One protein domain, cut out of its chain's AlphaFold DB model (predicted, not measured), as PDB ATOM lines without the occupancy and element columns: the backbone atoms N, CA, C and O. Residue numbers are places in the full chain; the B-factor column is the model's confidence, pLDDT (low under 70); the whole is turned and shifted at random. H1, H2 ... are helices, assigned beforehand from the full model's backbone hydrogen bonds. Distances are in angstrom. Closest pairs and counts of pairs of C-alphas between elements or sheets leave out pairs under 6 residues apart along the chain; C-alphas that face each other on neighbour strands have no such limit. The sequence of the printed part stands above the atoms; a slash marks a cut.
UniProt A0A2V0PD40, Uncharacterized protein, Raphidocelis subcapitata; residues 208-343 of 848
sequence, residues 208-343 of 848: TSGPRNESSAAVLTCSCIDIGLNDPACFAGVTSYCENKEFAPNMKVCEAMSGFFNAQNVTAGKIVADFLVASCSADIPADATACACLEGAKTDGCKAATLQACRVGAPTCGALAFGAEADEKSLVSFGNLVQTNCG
ATOM      1  N   THR A 208     -11.550   3.917  42.247       56.94
ATOM      2  CA  THR A 208     -12.963   3.904  42.640       56.94
ATOM      3  C   THR A 208     -13.490   2.469  42.610       56.94
ATOM      4  O   THR A 208     -13.375   1.759  41.612       56.94
ATOM      5  N   SER A 209     -14.047   2.003  43.727       43.09
ATOM      6  CA  SER A 209     -14.537   0.628  43.850       43.09
ATOM      7  C   SER A 209     -16.006   0.479  43.429       43.09
ATOM      8  O   SER A 209     -16.891   1.188  43.917       43.09
ATOM      9  N   GLY A 210     -16.250  -0.504  42.556       54.69
ATOM     10  CA  GLY A 210     -17.562  -1.072  42.229       54.69
ATOM     11  C   GLY A 210     -18.484  -0.219  41.335       54.69
ATOM     12  O   GLY A 210     -18.407   1.010  41.353       54.69
ATOM     13  N   PRO A 211     -19.404  -0.855  40.580       47.62
ATOM     14  CA  PRO A 211     -20.523  -0.145  39.970       47.62
ATOM     15  C   PRO A 211     -21.424   0.393  41.090       47.62
ATOM     16  O   PRO A 211     -21.858  -0.368  41.956       47.62
ATOM     17  N   ARG A 212     -21.697   1.701  41.097       56.44
ATOM     18  CA  ARG A 212     -22.560   2.340  42.103       56.44
ATOM     19  C   ARG A 212     -23.759   3.027  41.439       56.44
ATOM     20  O   ARG A 212     -23.657   3.503  40.316       56.44
ATOM     21  N   ASN A 213     -24.906   3.005  42.122       58.44
ATOM     22  CA  ASN A 213     -26.197   3.492  41.617       58.44
ATOM     23  C   ASN A 213     -26.102   4.977  41.223       58.44
ATOM     24  O   ASN A 213     -25.728   5.796  42.063       58.44
ATOM     25  N   GLU A 214     -26.453   5.318  39.980       62.94
ATOM     26  CA  GLU A 214     -26.308   6.666  39.406       62.94
ATOM     27  C   GLU A 214     -27.027   7.751  40.220       62.94
ATOM     28  O   GLU A 214     -26.516   8.859  40.361       62.94
ATOM     29  N   SER A 215     -28.169   7.420  40.832       63.50
ATOM     30  CA  SER A 215     -28.940   8.340  41.680       63.50
ATOM     31  C   SER A 215     -28.398   8.475  43.110       63.50
ATOM     32  O   SER A 215     -28.977   9.196  43.919       63.50
ATOM     33  N   SER A 216     -27.333   7.754  43.476       68.06
ATOM     34  CA  SER A 216     -26.815   7.769  44.847       68.06
ATOM     35  C   SER A 216     -25.995   9.024  45.158       68.06
ATOM     36  O   SER A 216     -25.195   9.491  44.345       68.06
ATOM     37  N   ALA A 217     -26.103   9.490  46.405       64.62
ATOM     38  CA  ALA A 217     -25.227  10.499  47.006       64.62
ATOM     39  C   ALA A 217     -23.729  10.291  46.702       64.62
ATOM     40  O   ALA A 217     -22.991  11.252  46.489       64.62
ATOM     41  N   ALA A 218     -23.285   9.030  46.666       67.75
ATOM     42  CA  ALA A 218     -21.913   8.674  46.341       67.75
ATOM     43  C   ALA A 218     -21.575   8.952  44.868       67.75
ATOM     44  O   ALA A 218     -20.522   9.511  44.608       67.75
ATOM     45  N   VAL A 219     -22.434   8.648  43.887       76.75
ATOM     46  CA  VAL A 219     -22.138   9.010  42.482       76.75
ATOM     47  C   VAL A 219     -22.054  10.525  42.310       76.75
ATOM     48  O   VAL A 219     -21.071  11.021  41.753       76.75
ATOM     49  N   LEU A 220     -23.027  11.259  42.855       74.50
ATOM     50  CA  LEU A 220     -23.076  12.719  42.747       74.50
ATOM     51  C   LEU A 220     -21.830  13.379  43.355       74.50
ATOM     52  O   LEU A 220     -21.210  14.222  42.708       74.50
ATOM     53  N   THR A 221     -21.419  12.966  44.558       76.31
ATOM     54  CA  THR A 221     -20.259  13.566  45.241       76.31
ATOM     55  C   THR A 221     -18.913  13.022  44.759       76.31
ATOM     56  O   THR A 221     -17.951  13.782  44.704       76.31
ATOM     57  N   CYS A 222     -18.813  11.765  44.318       83.19
ATOM     58  CA  CYS A 222     -17.549  11.220  43.808       83.19
ATOM     59  C   CYS A 222     -17.146  11.768  42.442       83.19
ATOM     60  O   CYS A 222     -15.956  11.745  42.130       83.19
ATOM     61  N   SER A 223     -18.080  12.353  41.684       79.75
ATOM     62  CA  SER A 223     -17.736  13.167  40.513       79.75
ATOM     63  C   SER A 223     -16.676  14.233  40.848       79.75
ATOM     64  O   SER A 223     -15.742  14.417  40.071       79.75
ATOM     65  N   CYS A 224     -16.720  14.840  42.044       82.44
ATOM     66  CA  CYS A 224     -15.736  15.818  42.529       82.44
ATOM     67  C   CYS A 224     -14.283  15.344  42.490       82.44
ATOM     68  O   CYS A 224     -13.380  16.177  42.407       82.44
ATOM     69  N   ILE A 225     -14.040  14.033  42.564       82.50
ATOM     70  CA  ILE A 225     -12.693  13.487  42.412       82.50
ATOM     71  C   ILE A 225     -12.227  13.674  40.963       82.50
ATOM     72  O   ILE A 225     -11.122  14.158  40.738       82.50
ATOM     73  N   ASP A 226     -13.074  13.363  39.981       76.12
ATOM     74  CA  ASP A 226     -12.696  13.329  38.568       76.12
ATOM     75  C   ASP A 226     -12.748  14.680  37.852       76.12
ATOM     76  O   ASP A 226     -11.821  15.011  37.106       76.12
ATOM     77  N   ILE A 227     -13.788  15.485  38.087       78.12
ATOM     78  CA  ILE A 227     -13.874  16.849  37.533       78.12
ATOM     79  C   ILE A 227     -13.073  17.877  38.348       78.12
ATOM     80  O   ILE A 227     -12.646  18.884  37.775       78.12
ATOM     81  N   GLY A 228     -12.798  17.582  39.623       75.44
ATOM     82  CA  GLY A 228     -12.065  18.426  40.566       75.44
ATOM     83  C   GLY A 228     -12.979  19.214  41.516       75.44
ATOM     84  O   GLY A 228     -14.115  19.546  41.182       75.44
ATOM     85  N   LEU A 229     -12.451  19.557  42.696       76.00
ATOM     86  CA  LEU A 229     -13.192  20.174  43.811       76.00
ATOM     87  C   LEU A 229     -13.868  21.522  43.499       76.00
ATOM     88  O   LEU A 229     -14.785  21.905  44.216       76.00
ATOM     89  N   ASN A 230     -13.431  22.237  42.459       72.56
ATOM     90  CA  ASN A 230     -13.945  23.571  42.106       72.56
ATOM     91  C   ASN A 230     -14.958  23.527  40.960       72.56
ATOM     92  O   ASN A 230     -15.492  24.566  40.579       72.56
ATOM     93  N   ASP A 231     -15.133  22.371  40.322       80.94
ATOM     94  CA  ASP A 231     -15.951  22.286  39.120       80.94
ATOM     95  C   ASP A 231     -17.426  22.553  39.492       80.94
ATOM     96  O   ASP A 231     -17.916  21.970  40.465       80.94
ATOM     97  N   PRO A 232     -18.161  23.421  38.772       77.81
ATOM     98  CA  PRO A 232     -19.547  23.737  39.116       77.81
ATOM     99  C   PRO A 232     -20.460  22.506  39.212       77.81
ATOM    100  O   PRO A 232     -21.404  22.517  40.001       77.81
ATOM    101  N   ALA A 233     -20.165  21.428  38.475       79.31
ATOM    102  CA  ALA A 233     -20.903  20.171  38.595       79.31
ATOM    103  C   ALA A 233     -20.584  19.411  39.901       79.31
ATOM    104  O   ALA A 233     -21.485  18.811  40.485       79.31
ATOM    105  N   CYS A 234     -19.351  19.505  40.416       81.06
ATOM    106  CA  CYS A 234     -18.994  19.000  41.745       81.06
ATOM    107  C   CYS A 234     -19.741  19.780  42.834       81.06
ATOM    108  O   CYS A 234     -20.383  19.178  43.697       81.06
ATOM    109  N   PHE A 235     -19.719  21.117  42.760       77.31
ATOM    110  CA  PHE A 235     -20.455  21.969  43.696       77.31
ATOM    111  C   PHE A 235     -21.959  21.651  43.675       77.31
ATOM    112  O   PHE A 235     -22.556  21.454  44.729       77.31
ATOM    113  N   ALA A 236     -22.563  21.503  42.491       81.19
ATOM    114  CA  ALA A 236     -23.970  21.130  42.356       81.19
ATOM    115  C   ALA A 236     -24.281  19.730  42.926       81.19
ATOM    116  O   ALA A 236     -25.273  19.576  43.638       81.19
ATOM    117  N   GLY A 237     -23.435  18.725  42.670       80.38
ATOM    118  CA  GLY A 237     -23.597  17.371  43.216       80.38
ATOM    119  C   GLY A 237     -23.487  17.323  44.745       80.38
ATOM    120  O   GLY A 237     -24.278  16.649  45.406       80.38
ATOM    121  N   VAL A 238     -22.561  18.099  45.316       76.69
ATOM    122  CA  VAL A 238     -22.421  18.311  46.766       76.69
ATOM    123  C   VAL A 238     -23.640  19.012  47.356       76.69
ATOM    124  O   VAL A 238     -24.192  18.540  48.350       76.69
ATOM    125  N   THR A 239     -24.074  20.126  46.766       79.25
ATOM    126  CA  THR A 239     -25.217  20.892  47.271       79.25
ATOM    127  C   THR A 239     -26.491  20.056  47.207       79.25
ATOM    128  O   THR A 239     -27.194  19.961  48.207       79.25
ATOM    129  N   SER A 240     -26.719  19.333  46.106       81.81
ATOM    130  CA  SER A 240     -27.840  18.398  45.967       81.81
ATOM    131  C   SER A 240     -27.809  17.270  47.012       81.81
ATOM    132  O   SER A 240     -28.846  16.958  47.597       81.81
ATOM    133  N   TYR A 241     -26.633  16.707  47.324       82.50
ATOM    134  CA  TYR A 241     -26.484  15.750  48.429       82.50
ATOM    135  C   TYR A 241     -26.849  16.367  49.789       82.50
ATOM    136  O   TYR A 241     -27.548  15.738  50.580       82.50
ATOM    137  N   CYS A 242     -26.407  17.596  50.052       83.31
ATOM    138  CA  CYS A 242     -26.665  18.304  51.305       83.31
ATOM    139  C   CYS A 242     -28.107  18.816  51.458       83.31
ATOM    140  O   CYS A 242     -28.579  18.982  52.584       83.31
ATOM    141  N   GLU A 243     -28.812  19.050  50.353       84.75
ATOM    142  CA  GLU A 243     -30.224  19.438  50.334       84.75
ATOM    143  C   GLU A 243     -31.170  18.224  50.368       84.75
ATOM    144  O   GLU A 243     -32.260  18.320  50.946       84.75
ATOM    145  N   ASN A 244     -30.775  17.072  49.803       82.62
ATOM    146  CA  ASN A 244     -31.624  15.880  49.807       82.62
ATOM    147  C   ASN A 244     -31.638  15.175  51.177       82.62
ATOM    148  O   ASN A 244     -30.750  14.405  51.546       82.62
ATOM    149  N   LYS A 245     -32.745  15.381  51.893       80.69
ATOM    150  CA  LYS A 245     -33.063  14.789  53.201       80.69
ATOM    151  C   LYS A 245     -33.099  13.257  53.205       80.69
ATOM    152  O   LYS A 245     -32.864  12.672  54.260       80.69
ATOM    153  N   GLU A 246     -33.373  12.611  52.071       80.69
ATOM    154  CA  GLU A 246     -33.464  11.145  51.955       80.69
ATOM    155  C   GLU A 246     -32.131  10.451  52.264       80.69
ATOM    156  O   GLU A 246     -32.118   9.342  52.795       80.69
ATOM    157  N   PHE A 247     -31.003  11.117  51.998       70.69
ATOM    158  CA  PHE A 247     -29.669  10.583  52.285       70.69
ATOM    159  C   PHE A 247     -29.197  10.833  53.727       70.69
ATOM    160  O   PHE A 247     -28.056  10.494  54.046       70.69
ATOM    161  N   ALA A 248     -30.034  11.449  54.575       75.00
ATOM    162  CA  ALA A 248     -29.690  11.902  55.928       75.00
ATOM    163  C   ALA A 248     -28.294  12.573  55.999       75.00
ATOM    164  O   ALA A 248     -27.435  12.132  56.771       75.00
ATOM    165  N   PRO A 249     -28.027  13.598  55.159       72.31
ATOM    166  CA  PRO A 249     -26.683  14.116  54.937       72.31
ATOM    167  C   PRO A 249     -26.031  14.587  56.236       72.31
ATOM    168  O   PRO A 249     -26.660  15.204  57.100       72.31
ATOM    169  N   ASN A 250     -24.737  14.299  56.382       74.44
ATOM    170  CA  ASN A 250     -23.993  14.687  57.572       74.44
ATOM    171  C   ASN A 250     -23.853  16.215  57.602       74.44
ATOM    172  O   ASN A 250     -22.972  16.779  56.955       74.44
ATOM    173  N   MET A 251     -24.705  16.886  58.378       77.69
ATOM    174  CA  MET A 251     -24.775  18.349  58.409       77.69
ATOM    175  C   MET A 251     -23.438  19.021  58.754       77.69
ATOM    176  O   MET A 251     -23.195  20.120  58.273       77.69
ATOM    177  N   LYS A 252     -22.534  18.355  59.492       74.38
ATOM    178  CA  LYS A 252     -21.173  18.869  59.748       74.38
ATOM    179  C   LYS A 252     -20.291  18.850  58.501       74.38
ATOM    180  O   LYS A 252     -19.446  19.726  58.350       74.38
ATOM    181  N   VAL A 253     -20.477  17.870  57.613       70.50
ATOM    182  CA  VAL A 253     -19.842  17.865  56.289       70.50
ATOM    183  C   VAL A 253     -20.428  18.996  55.457       70.50
ATOM    184  O   VAL A 253     -19.663  19.785  54.932       70.50
ATOM    185  N   CYS A 254     -21.751  19.147  55.397       80.75
ATOM    186  CA  CYS A 254     -22.394  20.196  54.598       80.75
ATOM    187  C   CYS A 254     -22.031  21.621  55.054       80.75
ATOM    188  O   CYS A 254     -21.664  22.464  54.234       80.75
ATOM    189  N   GLU A 255     -22.040  21.871  56.366       80.25
ATOM    190  CA  GLU A 255     -21.535  23.102  56.979       80.25
ATOM    191  C   GLU A 255     -20.057  23.321  56.618       80.25
ATOM    192  O   GLU A 255     -19.704  24.381  56.098       80.25
ATOM    193  N   ALA A 256     -19.205  22.302  56.770       74.56
ATOM    194  CA  ALA A 256     -17.805  22.383  56.364       74.56
ATOM    195  C   ALA A 256     -17.619  22.615  54.855       74.56
ATOM    196  O   ALA A 256     -16.777  23.425  54.492       74.56
ATOM    197  N   MET A 257     -18.395  21.996  53.962       73.12
ATOM    198  CA  MET A 257     -18.291  22.239  52.518       73.12
ATOM    199  C   MET A 257     -18.662  23.689  52.196       73.12
ATOM    200  O   MET A 257     -17.908  24.368  51.502       73.12
ATOM    201  N   SER A 258     -19.730  24.224  52.798       72.69
ATOM    202  CA  SER A 258     -20.054  25.653  52.681       72.69
ATOM    203  C   SER A 258     -18.932  26.559  53.214       72.69
ATOM    204  O   SER A 258     -18.614  27.570  52.589       72.69
ATOM    205  N   GLY A 259     -18.269  26.187  54.313       71.31
ATOM    206  CA  GLY A 259     -17.113  26.910  54.856       71.31
ATOM    207  C   GLY A 259     -15.845  26.773  54.002       71.31
ATOM    208  O   GLY A 259     -15.036  27.697  53.941       71.31
ATOM    209  N   PHE A 260     -15.681  25.650  53.304       72.12
ATOM    210  CA  PHE A 260     -14.581  25.407  52.375       72.12
ATOM    211  C   PHE A 260     -14.734  26.261  51.116       72.12
ATOM    212  O   PHE A 260     -13.789  26.939  50.731       72.12
ATOM    213  N   PHE A 261     -15.931  26.328  50.531       68.62
ATOM    214  CA  PHE A 261     -16.180  27.183  49.368       68.62
ATOM    215  C   PHE A 261     -16.164  28.683  49.711       68.62
ATOM    216  O   PHE A 261     -15.594  29.465  48.957       68.62
ATOM    217  N   ASN A 262     -16.721  29.098  50.857       68.50
ATOM    218  CA  ASN A 262     -16.788  30.523  51.226       68.50
ATOM    219  C   ASN A 262     -15.507  31.088  51.869       68.50
ATOM    220  O   ASN A 262     -15.302  32.298  51.832       68.50
ATOM    221  N   ALA A 263     -14.672  30.255  52.504       64.88
ATOM    222  CA  ALA A 263     -13.512  30.722  53.276       64.88
ATOM    223  C   ALA A 263     -12.233  29.885  53.089       64.88
ATOM    224  O   ALA A 263     -11.231  30.171  53.744       64.88
ATOM    225  N   GLN A 264     -12.262  28.848  52.240       69.56
ATOM    226  CA  GLN A 264     -11.110  28.018  51.840       69.56
ATOM    227  C   GLN A 264     -10.302  27.444  53.011       69.56
ATOM    228  O   GLN A 264      -9.117  27.131  52.903       69.56
ATOM    229  N   ASN A 265     -10.963  27.293  54.161       69.94
ATOM    230  CA  ASN A 265     -10.303  26.952  55.404       69.94
ATOM    231  C   ASN A 265      -9.761  25.519  55.343       69.94
ATOM    232  O   ASN A 265     -10.483  24.570  55.039       69.94
ATOM    233  N   VAL A 266      -8.486  25.361  55.687       67.19
ATOM    234  CA  VAL A 266      -7.756  24.091  55.685       67.19
ATOM    235  C   VAL A 266      -8.454  23.018  56.539       67.19
ATOM    236  O   VAL A 266      -8.478  21.848  56.161       67.19
ATOM    237  N   THR A 267      -9.093  23.399  57.653       77.12
ATOM    238  CA  THR A 267      -9.885  22.467  58.480       77.12
ATOM    239  C   THR A 267     -11.156  21.987  57.783       77.12
ATOM    240  O   THR A 267     -11.544  20.831  57.939       77.12
ATOM    241  N   ALA A 268     -11.787  22.851  56.988       79.56
ATOM    242  CA  ALA A 268     -12.960  22.517  56.199       79.56
ATOM    243  C   ALA A 268     -12.580  21.601  55.025       79.56
ATOM    244  O   ALA A 268     -13.203  20.557  54.841       79.56
ATOM    245  N   GLY A 269     -11.484  21.916  54.321       79.88
ATOM    246  CA  GLY A 269     -10.916  21.074  53.262       79.88
ATOM    247  C   GLY A 269     -10.569  19.660  53.734       79.88
ATOM    248  O   GLY A 269     -10.824  18.698  53.012       79.88
ATOM    249  N   LYS A 270     -10.087  19.503  54.975       84.69
ATOM    250  CA  LYS A 270      -9.907  18.182  55.595       84.69
ATOM    251  C   LYS A 270     -11.216  17.398  55.702       84.69
ATOM    252  O   LYS A 270     -11.241  16.227  55.341       84.69
ATOM    253  N   ILE A 271     -12.294  18.032  56.170       83.25
ATOM    254  CA  ILE A 271     -13.610  17.384  56.305       83.25
ATOM    255  C   ILE A 271     -14.155  16.985  54.925       83.25
ATOM    256  O   ILE A 271     -14.688  15.886  54.788       83.25
ATOM    257  N   VAL A 272     -13.956  17.821  53.897       83.00
ATOM    258  CA  VAL A 272     -14.293  17.482  52.503       83.00
ATOM    259  C   VAL A 272     -13.501  16.266  52.016       83.00
ATOM    260  O   VAL A 272     -14.082  15.329  51.474       83.00
ATOM    261  N   ALA A 273     -12.183  16.255  52.224       85.56
ATOM    262  CA  ALA A 273     -11.315  15.174  51.768       85.56
ATOM    263  C   ALA A 273     -11.602  13.847  52.490       85.56
ATOM    264  O   ALA A 273     -11.694  12.816  51.831       85.56
ATOM    265  N   ASP A 274     -11.802  13.858  53.813       86.38
ATOM    266  CA  ASP A 274     -12.195  12.656  54.563       86.38
ATOM    267  C   ASP A 274     -13.583  12.144  54.135       86.38
ATOM    268  O   ASP A 274     -13.770  10.932  54.014       86.38
ATOM    269  N   PHE A 275     -14.540  13.040  53.852       84.00
ATOM    270  CA  PHE A 275     -15.851  12.664  53.315       84.00
ATOM    271  C   PHE A 275     -15.736  12.017  51.928       84.00
ATOM    272  O   PHE A 275     -16.271  10.931  51.730       84.00
ATOM    273  N   LEU A 276     -14.990  12.618  50.995       84.56
ATOM    274  CA  LEU A 276     -14.780  12.037  49.664       84.56
ATOM    275  C   LEU A 276     -14.036  10.696  49.738       84.56
ATOM    276  O   LEU A 276     -14.444   9.743  49.085       84.56
ATOM    277  N   VAL A 277     -13.001  10.563  50.575       86.38
ATOM    278  CA  VAL A 277     -12.312   9.274  50.782       86.38
ATOM    279  C   VAL A 277     -13.280   8.202  51.284       86.38
ATOM    280  O   VAL A 277     -13.303   7.104  50.727       86.38
ATOM    281  N   ALA A 278     -14.106   8.518  52.286       84.62
ATOM    282  CA  ALA A 278     -15.066   7.574  52.856       84.62
ATOM    283  C   ALA A 278     -16.191   7.209  51.869       84.62
ATOM    284  O   ALA A 278     -16.436   6.028  51.622       84.62
ATOM    285  N   SER A 279     -16.852   8.201  51.270       81.81
ATOM    286  CA  SER A 279     -17.991   8.000  50.364       81.81
ATOM    287  C   SER A 279     -17.593   7.399  49.017       81.81
ATOM    288  O   SER A 279     -18.380   6.664  48.420       81.81
ATOM    289  N   CYS A 280     -16.375   7.665  48.546       82.25
ATOM    290  CA  CYS A 280     -15.880   7.147  47.272       82.25
ATOM    291  C   CYS A 280     -15.055   5.873  47.403       82.25
ATOM    292  O   CYS A 280     -14.837   5.222  46.378       82.25
ATOM    293  N   SER A 281     -14.648   5.505  48.626       82.19
ATOM    294  CA  SER A 281     -13.692   4.422  48.901       82.19
ATOM    295  C   SER A 281     -12.399   4.596  48.095       82.19
ATOM    296  O   SER A 281     -11.940   3.668  47.437       82.19
ATOM    297  N   ALA A 282     -11.867   5.823  48.087       81.44
ATOM    298  CA  ALA A 282     -10.759   6.220  47.222       81.44
ATOM    299  C   ALA A 282      -9.398   6.048  47.919       81.44
ATOM    300  O   ALA A 282      -9.074   6.782  48.857       81.44
ATOM    301  N   ASP A 283      -8.588   5.109  47.428       79.44
ATOM    302  CA  ASP A 283      -7.222   4.876  47.909       79.44
ATOM    303  C   ASP A 283      -6.280   6.022  47.505       79.44
ATOM    304  O   ASP A 283      -5.871   6.129  46.348       79.44
ATOM    305  N   ILE A 284      -5.909   6.870  48.470       81.50
ATOM    306  CA  ILE A 284      -4.897   7.919  48.289       81.50
ATOM    307  C   ILE A 284      -3.492   7.325  48.520       81.50
ATOM    308  O   ILE A 284      -3.208   6.907  49.648       81.50
ATOM    309  N   PRO A 285      -2.579   7.332  47.526       78.56
ATOM    310  CA  PRO A 285      -1.189   6.933  47.739       78.56
ATOM    311  C   PRO A 285      -0.473   7.867  48.730       78.56
ATOM    312  O   PRO A 285      -0.597   9.092  48.674       78.56
ATOM    313  N   ALA A 286       0.285   7.285  49.664       72.06
ATOM    314  CA  ALA A 286       0.899   8.017  50.776       72.06
ATOM    315  C   ALA A 286       1.959   9.045  50.330       72.06
ATOM    316  O   ALA A 286       2.204  10.026  51.034       72.06
ATOM    317  N   ASP A 287       2.551   8.827  49.157       72.38
ATOM    318  CA  ASP A 287       3.572   9.630  48.487       72.38
ATOM    319  C   ASP A 287       3.002  10.629  47.458       72.38
ATOM    320  O   ASP A 287       3.763  11.227  46.697       72.38
ATOM    321  N   ALA A 288       1.682  10.862  47.438       76.69
ATOM    322  CA  ALA A 288       1.027  11.812  46.534       76.69
ATOM    323  C   ALA A 288       1.542  13.259  46.708       76.69
ATOM    324  O   ALA A 288       1.045  14.034  47.529       76.69
ATOM    325  N   THR A 289       2.553  13.646  45.923       81.56
ATOM    326  CA  THR A 289       3.160  14.982  46.004       81.56
ATOM    327  C   THR A 289       2.405  16.021  45.175       81.56
ATOM    328  O   THR A 289       1.986  15.769  44.047       81.56
ATOM    329  N   ALA A 290       2.364  17.260  45.676       80.81
ATOM    330  CA  ALA A 290       1.862  18.435  44.953       80.81
ATOM    331  C   ALA A 290       2.537  18.680  43.582       80.81
ATOM    332  O   ALA A 290       2.039  19.465  42.778       80.81
ATOM    333  N   CYS A 291       3.659  18.010  43.301       83.31
ATOM    334  CA  CYS A 291       4.359  18.067  42.023       83.31
ATOM    335  C   CYS A 291       3.583  17.415  40.878       83.31
ATOM    336  O   CYS A 291       3.726  17.857  39.741       83.31
ATOM    337  N   ALA A 292       2.720  16.435  41.159       83.00
ATOM    338  CA  ALA A 292       1.872  15.822  40.138       83.00
ATOM    339  C   ALA A 292       0.863  16.822  39.527       83.00
ATOM    340  O   ALA A 292       0.480  16.693  38.367       83.00
ATOM    341  N   CYS A 293       0.515  17.897  40.244       83.06
ATOM    342  CA  CYS A 293      -0.289  18.998  39.700       83.06
ATOM    343  C   CYS A 293       0.435  19.869  38.660       83.06
ATOM    344  O   CYS A 293      -0.212  20.694  38.015       83.06
ATOM    345  N   LEU A 294       1.744  19.681  38.446       79.12
ATOM    346  CA  LEU A 294       2.471  20.309  37.335       79.12
ATOM    347  C   LEU A 294       2.204  19.607  35.991       79.12
ATOM    348  O   LEU A 294       2.403  20.218  34.944       79.12
ATOM    349  N   GLU A 295       1.719  18.361  36.015       73.94
ATOM    350  CA  GLU A 295       1.233  17.648  34.823       73.94
ATOM    351  C   GLU A 295      -0.171  18.137  34.410       73.94
ATOM    352  O   GLU A 295      -0.544  18.063  33.242       73.94
ATOM    353  N   GLY A 296      -0.931  18.693  35.361       74.25
ATOM    354  CA  GLY A 296      -2.208  19.368  35.135       74.25
ATOM    355  C   GLY A 296      -3.194  19.176  36.288       74.25
ATOM    356  O   GLY A 296      -3.203  18.145  36.953       74.25
ATOM    357  N   ALA A 297      -4.090  20.144  36.500       76.12
ATOM    358  CA  ALA A 297      -5.046  20.127  37.617       76.12
ATOM    359  C   ALA A 297      -6.084  18.980  37.576       76.12
ATOM    360  O   ALA A 297      -6.773  18.754  38.565       76.12
ATOM    361  N   LYS A 298      -6.214  18.272  36.443       78.00
ATOM    362  CA  LYS A 298      -7.133  17.132  36.262       78.00
ATOM    363  C   LYS A 298      -6.420  15.768  36.145       78.00
ATOM    364  O   LYS A 298      -7.087  14.778  35.860       78.00
ATOM    365  N   THR A 299      -5.097  15.683  36.349       81.81
ATOM    366  CA  THR A 299      -4.379  14.388  36.351       81.81
ATOM    367  C   THR A 299      -4.630  13.618  37.645       81.81
ATOM    368  O   THR A 299      -4.801  14.219  38.705       81.81
ATOM    369  N   ASP A 300      -4.612  12.283  37.600       82.19
ATOM    370  CA  ASP A 300      -4.931  11.464  38.779       82.19
ATOM    371  C   ASP A 300      -3.915  11.614  39.915       82.19
ATOM    372  O   ASP A 300      -4.289  11.603  41.089       82.19
ATOM    373  N   GLY A 301      -2.647  11.859  39.575       83.44
ATOM    374  CA  GLY A 301      -1.629  12.245  40.549       83.44
ATOM    375  C   GLY A 301      -1.937  13.594  41.210       83.44
ATOM    376  O   GLY A 301      -1.744  13.734  42.417       83.44
ATOM    377  N   CYS A 302      -2.475  14.573  40.468       86.06
ATOM    378  CA  CYS A 302      -2.918  15.835  41.058       86.06
ATOM    379  C   CYS A 302      -4.141  15.649  41.961       86.06
ATOM    380  O   CYS A 302      -4.105  16.086  43.109       86.06
ATOM    381  N   LYS A 303      -5.179  14.927  41.504       86.50
ATOM    382  CA  LYS A 303      -6.361  14.584  42.321       86.50
ATOM    383  C   LYS A 303      -5.942  13.959  43.660       86.50
ATOM    384  O   LYS A 303      -6.397  14.391  44.720       86.50
ATOM    385  N   ALA A 304      -5.028  12.984  43.614       87.44
ATOM    386  CA  ALA A 304      -4.486  12.320  44.797       87.44
ATOM    387  C   ALA A 304      -3.728  13.292  45.715       87.44
ATOM    388  O   ALA A 304      -3.964  13.302  46.923       87.44
ATOM    389  N   ALA A 305      -2.860  14.141  45.155       89.38
ATOM    390  CA  ALA A 305      -2.095  15.125  45.916       89.38
ATOM    391  C   ALA A 305      -2.985  16.192  46.574       89.38
ATOM    392  O   ALA A 305      -2.741  16.576  47.719       89.38
ATOM    393  N   THR A 306      -4.039  16.639  45.888       90.25
ATOM    394  CA  THR A 306      -5.037  17.574  46.421       90.25
ATOM    395  C   THR A 306      -5.808  16.958  47.582       90.25
ATOM    396  O   THR A 306      -5.859  17.554  48.662       90.25
ATOM    397  N   LEU A 307      -6.346  15.745  47.408       90.00
ATOM    398  CA  LEU A 307      -7.046  15.039  48.484       90.00
ATOM    399  C   LEU A 307      -6.117  14.780  49.679       90.00
ATOM    400  O   LEU A 307      -6.516  15.050  50.811       90.00
ATOM    401  N   GLN A 308      -4.872  14.346  49.453       90.69
ATOM    402  CA  GLN A 308      -3.896  14.118  50.525       90.69
ATOM    403  C   GLN A 308      -3.556  15.411  51.278       90.69
ATOM    404  O   GLN A 308      -3.605  15.441  52.507       90.69
ATOM    405  N   ALA A 309      -3.256  16.497  50.558       90.31
ATOM    406  CA  ALA A 309      -2.922  17.788  51.155       90.31
ATOM    407  C   ALA A 309      -4.076  18.349  51.996       90.31
ATOM    408  O   ALA A 309      -3.848  18.841  53.102       90.31
ATOM    409  N   CYS A 310      -5.313  18.237  51.516       89.81
ATOM    410  CA  CYS A 310      -6.484  18.622  52.296       89.81
ATOM    411  C   CYS A 310      -6.696  17.703  53.506       89.81
ATOM    412  O   CYS A 310      -6.877  18.198  54.618       89.81
ATOM    413  N   ARG A 311      -6.563  16.384  53.343       89.50
ATOM    414  CA  ARG A 311      -6.722  15.392  54.417       89.50
ATOM    415  C   ARG A 311      -5.734  15.568  55.575       89.50
ATOM    416  O   ARG A 311      -6.124  15.414  56.731       89.50
ATOM    417  N   VAL A 312      -4.475  15.919  55.301       88.00
ATOM    418  CA  VAL A 312      -3.482  16.203  56.359       88.00
ATOM    419  C   VAL A 312      -3.582  17.625  56.925       88.00
ATOM    420  O   VAL A 312      -2.852  17.959  57.855       88.00
ATOM    421  N   GLY A 313      -4.463  18.473  56.384       86.19
ATOM    422  CA  GLY A 313      -4.551  19.880  56.766       86.19
ATOM    423  C   GLY A 313      -3.312  20.689  56.362       86.19
ATOM    424  O   GLY A 313      -2.857  21.547  57.119       86.19
ATOM    425  N   ALA A 314      -2.737  20.420  55.188       88.12
ATOM    426  CA  ALA A 314      -1.637  21.213  54.654       88.12
ATOM    427  C   ALA A 314      -2.135  22.592  54.178       88.12
ATOM    428  O   ALA A 314      -3.183  22.674  53.529       88.12
ATOM    429  N   PRO A 315      -1.358  23.677  54.374       84.06
ATOM    430  CA  PRO A 315      -1.712  25.006  53.871       84.06
ATOM    431  C   PRO A 315      -1.725  25.083  52.338       84.06
ATOM    432  O   PRO A 315      -2.182  26.068  51.783       84.06
ATOM    433  N   THR A 316      -1.252  24.058  51.625       87.62
ATOM    434  CA  THR A 316      -1.373  23.971  50.165       87.62
ATOM    435  C   THR A 316      -2.729  23.448  49.691       87.62
ATOM    436  O   THR A 316      -2.993  23.533  48.496       87.62
ATOM    437  N   CYS A 317      -3.594  22.944  50.585       89.25
ATOM    438  CA  CYS A 317      -4.930  22.439  50.245       89.25
ATOM    439  C   CYS A 317      -5.750  23.448  49.427       89.25
ATOM    440  O   CYS A 317      -6.277  23.085  48.380       89.25
ATOM    441  N   GLY A 318      -5.796  24.721  49.847       82.69
ATOM    442  CA  GLY A 318      -6.564  25.752  49.146       82.69
ATOM    443  C   GLY A 318      -6.116  25.941  47.694       82.69
ATOM    444  O   GLY A 318      -6.952  25.991  46.805       82.69
ATOM    445  N   ALA A 319      -4.807  25.954  47.428       84.31
ATOM    446  CA  ALA A 319      -4.245  26.120  46.082       84.31
ATOM    447  C   ALA A 319      -4.294  24.843  45.230       84.31
ATOM    448  O   ALA A 319      -4.429  24.923  44.011       84.31
ATOM    449  N   LEU A 320      -4.213  23.673  45.862       87.12
ATOM    450  CA  LEU A 320      -4.340  22.373  45.204       87.12
ATOM    451  C   LEU A 320      -5.793  22.044  44.830       87.12
ATOM    452  O   LEU A 320      -6.025  21.368  43.830       87.12
ATOM    453  N   ALA A 321      -6.763  22.540  45.601       84.31
ATOM    454  CA  ALA A 321      -8.161  22.593  45.198       84.31
ATOM    455  C   ALA A 321      -8.373  23.760  44.218       84.31
ATOM    456  O   ALA A 321      -8.312  23.565  43.004       84.31
ATOM    457  N   PHE A 322      -8.525  24.986  44.728       80.75
ATOM    458  CA  PHE A 322      -9.033  26.172  44.022       80.75
ATOM    459  C   PHE A 322      -8.094  26.778  42.965       80.75
ATOM    460  O   PHE A 322      -8.447  27.741  42.279       80.75
ATOM    461  N   GLY A 323      -6.896  26.223  42.768       82.50
ATOM    462  CA  GLY A 323      -5.981  26.643  41.712       82.50
ATOM    463  C   GLY A 323      -5.525  28.091  41.888       82.50
ATOM    464  O   GLY A 323      -4.656  28.360  42.703       82.50
ATOM    465  N   ALA A 324      -6.086  29.020  41.100       76.81
ATOM    466  CA  ALA A 324      -5.795  30.461  41.205       76.81
ATOM    467  C   ALA A 324      -6.903  31.284  41.881       76.81
ATOM    468  O   ALA A 324      -6.711  32.475  42.092       76.81
ATOM    469  N   GLU A 325      -8.039  30.669  42.213       73.44
ATOM    470  CA  GLU A 325      -9.084  31.289  43.044       73.44
ATOM    471  C   GLU A 325      -8.798  31.074  44.541       73.44
ATOM    472  O   GLU A 325      -9.530  31.554  45.399       73.44
ATOM    473  N   ALA A 326      -7.710  30.360  44.844       79.12
ATOM    474  CA  ALA A 326      -7.196  30.104  46.176       79.12
ATOM    475  C   ALA A 326      -6.664  31.364  46.876       79.12
ATOM    476  O   ALA A 326      -6.127  32.270  46.235       79.12
ATOM    477  N   ASP A 327      -6.727  31.378  48.206       80.62
ATOM    478  CA  ASP A 327      -6.201  32.463  49.026       80.62
ATOM    479  C   ASP A 327      -4.678  32.637  48.865       80.62
ATOM    480  O   ASP A 327      -3.928  31.691  48.603       80.62
ATOM    481  N   GLU A 328      -4.200  33.866  49.068       77.38
ATOM    482  CA  GLU A 328      -2.799  34.237  48.850       77.38
ATOM    483  C   GLU A 328      -1.812  33.398  49.685       77.38
ATOM    484  O   GLU A 328      -0.727  33.063  49.202       77.38
ATOM    485  N   LYS A 329      -2.175  32.985  50.907       79.44
ATOM    486  CA  LYS A 329      -1.309  32.150  51.756       79.44
ATOM    487  C   LYS A 329      -1.254  30.722  51.232       79.44
ATOM    488  O   LYS A 329      -0.167  30.140  51.234       79.44
ATOM    489  N   SER A 330      -2.370  30.172  50.752       80.56
ATOM    490  CA  SER A 330      -2.375  28.874  50.066       80.56
ATOM    491  C   SER A 330      -1.551  28.910  48.780       80.56
ATOM    492  O   SER A 330      -0.727  28.018  48.556       80.56
ATOM    493  N   LEU A 331      -1.704  29.960  47.964       78.50
ATOM    494  CA  LEU A 331      -0.941  30.166  46.728       78.50
ATOM    495  C   LEU A 331       0.566  30.263  46.986       78.50
ATOM    496  O   LEU A 331       1.349  29.554  46.350       78.50
ATOM    497  N   VAL A 332       0.982  31.094  47.946       78.44
ATOM    498  CA  VAL A 332       2.393  31.233  48.346       78.44
ATOM    499  C   VAL A 332       2.928  29.922  48.930       78.44
ATOM    500  O   VAL A 332       4.045  29.518  48.605       78.44
ATOM    501  N   SER A 333       2.135  29.211  49.736       82.00
ATOM    502  CA  SER A 333       2.521  27.904  50.289       82.00
ATOM    503  C   SER A 333       2.734  26.866  49.186       82.00
ATOM    504  O   SER A 333       3.729  26.143  49.218       82.00
ATOM    505  N   PHE A 334       1.850  26.815  48.185       83.94
ATOM    506  CA  PHE A 334       1.985  25.914  47.039       83.94
ATOM    507  C   PHE A 334       3.175  26.294  46.154       83.94
ATOM    508  O   PHE A 334       3.960  25.418  45.802       83.94
ATOM    509  N   GLY A 335       3.389  27.585  45.882       75.81
ATOM    510  CA  GLY A 335       4.572  28.072  45.165       75.81
ATOM    511  C   GLY A 335       5.883  27.665  45.846       75.81
ATOM    512  O   GLY A 335       6.765  27.100  45.200       75.81
ATOM    513  N   ASN A 336       5.979  27.855  47.166       79.50
ATOM    514  CA  ASN A 336       7.131  27.425  47.965       79.50
ATOM    515  C   ASN A 336       7.308  25.896  47.951       79.50
ATOM    516  O   ASN A 336       8.429  25.407  47.784       79.50
ATOM    517  N   LEU A 337       6.219  25.131  48.093       82.38
ATOM    518  CA  LEU A 337       6.247  23.665  48.066       82.38
ATOM    519  C   LEU A 337       6.721  23.145  46.698       82.38
ATOM    520  O   LEU A 337       7.567  22.248  46.648       82.38
ATOM    521  N   VAL A 338       6.241  23.754  45.610       81.19
ATOM    522  CA  VAL A 338       6.628  23.455  44.225       81.19
ATOM    523  C   VAL A 338       8.096  23.788  43.966       81.19
ATOM    524  O   VAL A 338       8.841  22.946  43.462       81.19
ATOM    525  N   GLN A 339       8.538  24.983  44.356       73.94
ATOM    526  CA  GLN A 339       9.917  25.438  44.167       73.94
ATOM    527  C   GLN A 339      10.931  24.604  44.971       73.94
ATOM    528  O   GLN A 339      12.066  24.419  44.527       73.94
ATOM    529  N   THR A 340      10.521  24.095  46.138       76.00
ATOM    530  CA  THR A 340      11.370  23.289  47.029       76.00
ATOM    531  C   THR A 340      11.458  21.830  46.582       76.00
ATOM    532  O   THR A 340      12.559  21.291  46.489       76.00
ATOM    533  N   ASN A 341      10.321  21.186  46.293       76.44
ATOM    534  CA  ASN A 341      10.256  19.726  46.152       76.44
ATOM    535  C   ASN A 341      10.186  19.249  44.696       76.44
ATOM    536  O   ASN A 341      10.695  18.177  44.381       76.44
ATOM    537  N   CYS A 342       9.630  20.042  43.776       75.75
ATOM    538  CA  CYS A 342       9.356  19.599  42.402       75.75
ATOM    539  C   CYS A 342      10.545  19.782  41.444       75.75
ATOM    540  O   CYS A 342      10.379  20.020  40.244       75.75
ATOM    541  N   GLY A 343      11.766  19.679  41.980       65.38
ATOM    542  CA  GLY A 343      13.012  19.572  41.225       65.38
ATOM    543  C   GLY A 343      13.207  20.657  40.163       65.38
ATOM    544  O   GLY A 343      13.342  21.840  40.478       65.38
TER     545      GLY A 343
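This is residues 208 to 343 of the 848 residues of an uncharacterized protein of Raphidocelis subcapitata (UniProt A0A2V0PD40). Two lobes of helices sit side by side along the longest axis, H1 to H4 in one and H5 to H8 in the other, with H4 and H6 packed crosswise where the lobes meet. H1 and H2 make a helical hairpin in the first lobe, and H8 lies at the far end of the second. The printed part has 136 residues with eight named helices, H1 to H8 in chain order, and no named strand, and its class is all helix. It is compact, with a radius of gyration of the C-alphas of 14.3 A, and its outline is elongated, 47 by 31 by 22 A.

H1, residues 217 to 227, touches H2, residues 232 to 243, as a hairpin at a shallow tilt of 20 degrees, the C-alphas of Cys 224 and Cys 234 being closest at 4.6 A. H2 and H3, residues 251 to 263, form a hairpin too but only just touch, with 3 pairs of C-alphas within 8 A, closest Cys 242 and Cys 254 at 5.7 A. H3 touches H4, residues 266 to 280, at a steep tilt of 50 degrees, closest C-alphas Ala 256 and Ala 268 at 4.8 A. H4 touches H1 with residues 276 to 280 alone, closest C-alphas Cys 280 and Cys 222 at 5.6 A. H5, residues 290 to 294, touches H6, residues 300 to 311, closest C-alphas Cys 293 and Cys 302 at 4.3 A. H6 touches H4 with residues 307 to 311 alone, at a steep tilt of 56 degrees, closest C-alphas Arg 311 and Lys 270 at 4.4 A. H7, residues 317 to 322, touches H6, closest C-alphas Cys 317 and Cys 310 at 4.6 A. H8, residues 328 to 341, touches H7, closest C-alphas Ser 330 and Ala 319 at 5.2 A, and H5, closest C-alphas Val 338 and Cys 291 at 6.2 A. Among the pairs that are apart are H2 and H6, and H4 and H8. Every O i to N i+4 pair is within hydrogen-bond range in H2, H3, H4, H6, H7 and H8, against 4 of 7 in H1 and 0 of 1 in H5, where 2 of 2 O i to N i+3 pairs are.

H1 begins at C-alpha 217, (-25.227, 10.499, 47.006), and measures 16.1 A, as does H2. H3 measures 17.5 A, H4 20.6 A, H5 7.9 A, H6 16.2 A, H7 8.3 A and H8 19.7 A, H8 ending at C-alpha 341, (10.256, 19.726, 46.152).

The C-alphas farthest apart, Glu 246 and Gly 343, are 48.4 A apart. The printed part has no cut and no long link. Mean pLDDT of the printed part is 78.1; residues 208 to 218, 261 to 266 and 343 are under 70.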